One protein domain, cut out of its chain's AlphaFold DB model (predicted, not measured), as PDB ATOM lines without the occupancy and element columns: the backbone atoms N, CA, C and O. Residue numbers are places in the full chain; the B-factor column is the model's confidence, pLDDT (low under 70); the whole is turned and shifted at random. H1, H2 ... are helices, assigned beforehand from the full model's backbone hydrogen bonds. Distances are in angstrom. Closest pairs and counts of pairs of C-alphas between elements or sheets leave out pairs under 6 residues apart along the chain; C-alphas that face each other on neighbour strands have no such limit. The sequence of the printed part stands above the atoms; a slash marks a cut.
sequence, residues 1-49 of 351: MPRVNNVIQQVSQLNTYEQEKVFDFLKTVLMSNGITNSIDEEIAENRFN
ATOM      1  N   MET A   1      61.469  36.076 124.686       49.25
ATOM      2  CA  MET A   1      60.576  35.567 123.619       49.25
ATOM      3  C   MET A   1      61.192  35.896 122.267       49.25
ATOM      4  O   MET A   1      61.680  37.015 122.129       49.25
ATOM      5  N   PRO A   2      61.213  34.973 121.293       67.94
ATOM      6  CA  PRO A   2      61.652  35.302 119.938       67.94
ATOM      7  C   PRO A   2      60.732  36.370 119.322       67.94
ATOM      8  O   PRO A   2      59.512  36.305 119.474       67.94
ATOM      9  N   ARG A   3      61.307  37.375 118.646       86.12
ATOM     10  CA  ARG A   3      60.545  38.389 117.895       86.12
ATOM     11  C   ARG A   3      60.166  37.824 116.526       86.12
ATOM     12  O   ARG A   3      61.033  37.301 115.833       86.12
ATOM     13  N   VAL A   4      58.904  37.981 116.120       81.75
ATOM     14  CA  VAL A   4      58.369  37.440 114.851       81.75
ATOM     15  C   VAL A   4      59.221  37.851 113.646       81.75
ATOM     16  O   VAL A   4      59.569  37.001 112.832       81.75
ATOM     17  N   ASN A   5      59.637  39.118 113.578       85.69
ATOM     18  CA  ASN A   5      60.458  39.619 112.472       85.69
ATOM     19  C   ASN A   5      61.817  38.911 112.370       85.69
ATOM     20  O   ASN A   5      62.258  38.631 111.262       85.69
ATOM     21  N   ASN A   6      62.437  38.541 113.497       88.62
ATOM     22  CA  ASN A   6      63.699  37.798 113.475       88.62
ATOM     23  C   ASN A   6      63.501  36.376 112.946       88.62
ATOM     24  O   ASN A   6      64.331  35.892 112.188       88.62
ATOM     25  N   VAL A   7      62.389  35.722 113.298       85.38
ATOM     26  CA  VAL A   7      62.068  34.381 112.784       85.38
ATOM     27  C   VAL A   7      61.818  34.433 111.278       85.38
ATOM     28  O   VAL A   7      62.358  33.612 110.548       85.38
ATOM     29  N   ILE A   8      61.057  35.418 110.788       88.75
ATOM     30  CA  ILE A   8      60.813  35.594 109.347       88.75
ATOM     31  C   ILE A   8      62.132  35.820 108.603       88.75
ATOM     32  O   ILE A   8      62.372  35.194 107.573       88.75
ATOM     33  N   GLN A   9      63.002  36.672 109.145       90.19
ATOM     34  CA  GLN A   9      64.291  36.977 108.539       90.19
ATOM     35  C   GLN A   9      65.202  35.740 108.504       90.19
ATOM     36  O   GLN A   9      65.786  35.443 107.466       90.19
ATOM     37  N   GLN A  10      65.239  34.956 109.583       90.81
ATOM     38  CA  GLN A  10      65.974  33.689 109.634       90.81
ATOM     39  C   GLN A  10      65.434  32.661 108.635       90.81
ATOM     40  O   GLN A  10      66.215  32.033 107.933       90.81
ATOM     41  N   VAL A  11      64.111  32.525 108.511       90.50
ATOM     42  CA  VAL A  11      63.506  31.615 107.525       90.50
ATOM     43  C   VAL A  11      63.802  32.074 106.098       90.50
ATOM     44  O   VAL A  11      64.109  31.244 105.250       90.50
ATOM     45  N   SER A  12      63.788  33.382 105.827       88.38
ATOM     46  CA  SER A  12      64.098  33.919 104.495       88.38
ATOM     47  C   SER A  12      65.550  33.697 104.053       88.38
ATOM     48  O   SER A  12      65.825  33.719 102.858       88.38
ATOM     49  N   GLN A  13      66.463  33.457 105.000       94.06
ATOM     50  CA  GLN A  13      67.873  33.154 104.733       94.06
ATOM     51  C   GLN A  13      68.132  31.670 104.434       94.06
ATOM     52  O   GLN A  13      69.213  31.327 103.964       94.06
ATOM     53  N   LEU A  14      67.163  30.792 104.704       94.44
ATOM     54  CA  LEU A  14      67.265  29.366 104.399       94.44
ATOM     55  C   LEU A  14      67.145  29.115 102.894       94.44
ATOM     56  O   LEU A  14      66.484  29.872 102.178       94.44
ATOM     57  N   ASN A  15      67.727  28.013 102.419       94.50
ATOM     58  CA  ASN A  15      67.508  27.585 101.037       94.50
ATOM     59  C   ASN A  15      66.080  27.037 100.841       94.50
ATOM     60  O   ASN A  15      65.373  26.736 101.802       94.50
ATOM     61  N   THR A  16      65.651  26.874  99.589       87.56
ATOM     62  CA  THR A  16      64.269  26.487  99.250       87.56
ATOM     63  C   THR A  16      63.821  25.188  99.928       87.56
ATOM     64  O   THR A  16      62.692  25.104 100.405       87.56
ATOM     65  N   TYR A  17      64.706  24.191 100.026       88.38
ATOM     66  CA  TYR A  17      64.405  22.902 100.659       88.38
ATOM     67  C   TYR A  17      64.231  23.028 102.181       88.38
ATOM     68  O   TYR A  17      63.352  22.414 102.787       88.38
ATOM     69  N   GLU A  18      65.057  23.847 102.822       87.44
ATOM     70  CA  GLU A  18      64.975  24.122 104.255       87.44
ATOM     71  C   GLU A  18      63.764  24.990 104.606       87.44
ATOM     72  O   GLU A  18      63.095  24.730 105.607       87.44
ATOM     73  N   GLN A  19      63.430  25.973 103.765       86.25
ATOM     74  CA  GLN A  19      62.193  26.747 103.888       86.25
ATOM     75  C   GLN A  19      60.965  25.836 103.814       86.25
ATOM     76  O   GLN A  19      60.045  25.986 104.619       86.25
ATOM     77  N   GLU A  20      60.969  24.858 102.906       77.88
ATOM     78  CA  GLU A  20      59.901  23.865 102.773       77.88
ATOM     79  C   GLU A  20      59.793  22.985 104.031       77.88
ATOM     80  O   GLU A  20      58.701  22.812 104.571       77.88
ATOM     81  N   LYS A  21      60.926  22.552 104.606       83.62
ATOM     82  CA  LYS A  21      60.946  21.855 105.906       83.62
ATOM     83  C   LYS A  21      60.403  22.696 107.057       83.62
ATOM     84  O   LYS A  21      59.666  22.173 107.893       83.62
ATOM     85  N   VAL A  22      60.766  23.978 107.139       86.81
ATOM     86  CA  VAL A  22      60.245  24.876 108.181       86.81
ATOM     87  C   VAL A  22      58.752  25.105 107.989       86.81
ATOM     88  O   VAL A  22      58.005  25.097 108.966       86.81
ATOM     89  N   PHE A  23      58.298  25.269 106.747       79.81
ATOM     90  CA  PHE A  23      56.883  25.381 106.427       79.81
ATOM     91  C   PHE A  23      56.112  24.130 106.859       79.81
ATOM     92  O   PHE A  23      55.095  24.256 107.543       79.81
ATOM     93  N   ASP A  24      56.614  22.937 106.544       72.50
ATOM     94  CA  ASP A  24      56.003  21.678 106.969       72.50
ATOM     95  C   ASP A  24      56.013  21.519 108.491       72.50
ATOM     96  O   ASP A  24      54.994  21.149 109.074       72.50
ATOM     97  N   PHE A  25      57.105  21.888 109.164       78.31
ATOM     98  CA  PHE A  25      57.176  21.891 110.625       78.31
ATOM     99  C   PHE A  25      56.159  22.854 111.246       78.31
ATOM    100  O   PHE A  25      55.405  22.462 112.136       78.31
ATOM    101  N   LEU A  26      56.087  24.100 110.770       75.75
ATOM    102  CA  LEU A  26      55.119  25.091 111.246       75.75
ATOM    103  C   LEU A  26      53.690  24.634 110.981       75.75
ATOM    104  O   LEU A  26      52.832  24.776 111.847       75.75
ATOM    105  N   LYS A  27      53.434  24.029 109.821       61.66
ATOM    106  CA  LYS A  27      52.151  23.414 109.489       61.66
ATOM    107  C   LYS A  27      51.817  22.311 110.490       61.66
ATOM    108  O   LYS A  27      50.729  22.341 111.053       61.66
ATOM    109  N   THR A  28      52.745  21.411 110.806       59.28
ATOM    110  CA  THR A  28      52.548  20.391 111.844       59.28
ATOM    111  C   THR A  28      52.297  21.021 113.215       59.28
ATOM    112  O   THR A  28      51.306  20.679 113.853       59.28
ATOM    113  N   VAL A  29      53.118  21.968 113.671       60.31
ATOM    114  CA  VAL A  29      53.017  22.588 115.008       60.31
ATOM    115  C   VAL A  29      51.729  23.396 115.177       60.31
ATOM    116  O   VAL A  29      51.016  23.216 116.169       60.31
ATOM    117  N   LEU A  30      51.380  24.234 114.197       56.75
ATOM    118  CA  LEU A  30      50.139  25.014 114.198       56.75
ATOM    119  C   LEU A  30      48.915  24.095 114.164       56.75
ATOM    120  O   LEU A  30      47.936  24.343 114.872       56.75
ATOM    121  N   MET A  31      48.985  22.996 113.406       53.72
ATOM    122  CA  MET A  31      47.934  21.980 113.383       53.72
ATOM    123  C   MET A  31      47.886  21.124 114.652       53.72
ATOM    124  O   MET A  31      46.838  20.553 114.916       53.72
ATOM    125  N   SER A  32      48.953  21.032 115.449       50.62
ATOM    126  CA  SER A  32      49.019  20.120 116.603       50.62
ATOM    127  C   SER A  32      48.405  20.690 117.884       50.62
ATOM    128  O   SER A  32      47.703  19.955 118.573       50.62
ATOM    129  N   ASN A  33      48.637  21.973 118.205       46.41
ATOM    130  CA  ASN A  33      48.404  22.476 119.572       46.41
ATOM    131  C   ASN A  33      47.344  23.587 119.716       46.41
ATOM    132  O   ASN A  33      46.746  23.698 120.781       46.41
ATOM    133  N   GLY A  34      47.090  24.400 118.684       47.88
ATOM    134  CA  GLY A  34      46.118  25.510 118.759       47.88
ATOM    135  C   GLY A  34      44.877  25.311 117.888       47.88
ATOM    136  O   GLY A  34      43.758  25.605 118.299       47.88
ATOM    137  N   ILE A  35      45.063  24.767 116.683       56.06
ATOM    138  CA  ILE A  35      43.984  24.613 115.699       56.06
ATOM    139  C   ILE A  35      43.094  23.400 116.010       56.06
ATOM    140  O   ILE A  35      41.889  23.466 115.805       56.06
ATOM    141  N   THR A  36      43.648  22.297 116.519       57.12
ATOM    142  CA  THR A  36      42.911  21.053 116.824       57.12
ATOM    143  C   THR A  36      41.894  21.207 117.945       57.12
ATOM    144  O   THR A  36      40.758  20.775 117.769       57.12
ATOM    145  N   ASN A  37      42.264  21.851 119.056       58.84
ATOM    146  CA  ASN A  37      41.334  22.115 120.160       58.84
ATOM    147  C   ASN A  37      40.188  23.032 119.701       58.84
ATOM    148  O   ASN A  37      39.025  22.701 119.909       58.84
ATOM    149  N   SER A  38      40.509  24.089 118.943       73.31
ATOM    150  CA  SER A  38      39.510  24.962 118.309       73.31
ATOM    151  C   SER A  38      38.605  24.217 117.312       73.31
ATOM    152  O   SER A  38      37.412  24.490 117.248       73.31
ATOM    153  N   ILE A  39      39.122  23.252 116.542       81.44
ATOM    154  CA  ILE A  39      38.306  22.456 115.607       81.44
ATOM    155  C   ILE A  39      37.349  21.520 116.348       81.44
ATOM    156  O   ILE A  39      36.193  21.401 115.946       81.44
ATOM    157  N   ASP A  40      37.826  20.819 117.379       82.19
ATOM    158  CA  ASP A  40      37.001  19.893 118.161       82.19
ATOM    159  C   ASP A  40      35.843  20.655 118.844       82.19
ATOM    160  O   ASP A  40      34.700  20.189 118.801       82.19
ATOM    161  N   GLU A  41      36.116  21.847 119.386       84.25
ATOM    162  CA  GLU A  41      35.122  22.758 119.973       84.25
ATOM    163  C   GLU A  41      34.110  23.255 118.932       84.25
ATOM    164  O   GLU A  41      32.909  23.048 119.107       84.25
ATOM    165  N   GLU A  42      34.571  23.795 117.798       88.81
ATOM    166  CA  GLU A  42      33.685  24.276 116.727       88.81
ATOM    167  C   GLU A  42      32.806  23.153 116.151       88.81
ATOM    168  O   GLU A  42      31.633  23.374 115.827       88.81
ATOM    169  N   ILE A  43      33.333  21.928 116.031       89.44
ATOM    170  CA  ILE A  43      32.540  20.763 115.615       89.44
ATOM    171  C   ILE A  43      31.470  20.457 116.657       89.44
ATOM    172  O   ILE A  43      30.323  20.224 116.277       89.44
ATOM    173  N   ALA A  44      31.816  20.451 117.946       86.88
ATOM    174  CA  ALA A  44      30.853  20.196 119.010       86.88
ATOM    175  C   ALA A  44      29.747  21.266 119.038       86.88
ATOM    176  O   ALA A  44      28.569  20.911 119.091       86.88
ATOM    177  N   GLU A  45      30.096  22.548 118.931       88.00
ATOM    178  CA  GLU A  45      29.134  23.656 118.884       88.00
ATOM    179  C   GLU A  45      28.181  23.539 117.695       88.00
ATOM    180  O   GLU A  45      26.962  23.558 117.868       88.00
ATOM    181  N   ASN A  46      28.712  23.329 116.486       88.62
ATOM    182  CA  ASN A  46      27.881  23.180 115.292       88.62
ATOM    183  C   ASN A  46      26.982  21.942 115.368       88.62
ATOM    184  O   ASN A  46      25.833  21.964 114.929       88.62
ATOM    185  N   ARG A  47      27.514  20.839 115.893       88.25
ATOM    186  CA  ARG A  47      26.820  19.553 115.964       88.25
ATOM    187  C   ARG A  47      25.691  19.540 116.980       88.25
ATOM    188  O   ARG A  47      24.673  18.887 116.756       88.25
ATOM    189  N   PHE A  48      25.895  20.217 118.101       85.56
ATOM    190  CA  PHE A  48      24.974  20.237 119.229       85.56
ATOM    191  C   PHE A  48      24.299  21.600 119.390       85.56
ATOM    192  O   PHE A  48      23.855  21.938 120.485       85.56
ATOM    193  N   ASN A  49      24.166  22.356 118.296       84.50
ATOM    194  CA  ASN A  49      23.491  23.655 118.278       84.50
ATOM    195  C   ASN A  49      22.020  23.589 118.736       84.50
ATOM    196  O   ASN A  49      21.467  24.590 119.173       84.50
TER     197      ASN A  49
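This is residues 1 to 49 of the 351 residues of the protein "Transposase and inactivated derivatives" of uncultured Clostridium sp (UniProt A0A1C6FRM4). A short helix, H1, and a longer one, H2, meet near their ends as an open V, and H3 prolongs the longer arm away from H1. The printed part has 49 residues with three named helices, in the order H1, H2, H3, and no named strand: all helix. It is extended, with a radius of gyration of the C-alphas of 15.7 A, and flat, spanning 47 by 25 by 12 A.

H1, residues 4 to 12, and H2, residues 16 to 33, form a helical hairpin. They only just touch, with 3 pairs of C-alphas within 8 A, H2 with residues 19 to 22 alone; the closest C-alphas, of Val 11 and Gln 19, are 6.2 A apart. They run opposite ways at a steep tilt of 40 degrees. H3, residues 35 to 47, is apart from H1 and meets H2 only through their link. In H1, H2 and H3 every O i to N i+4 pair is within hydrogen-bond range.

H1 begins at C-alpha 4 (58.369, 37.440, 114.851). H2 measures 26.1 A and H3 17.9 A, ending at C-alpha 47 (26.820, 19.553, 115.964).

The printed part has no cut, and both links are tight. The C-alphas farthest apart, of Asn 15 and Asn 49, are 47.4 A apart. Residues 1 to 2 and 27 to 37 have pLDDT under 70.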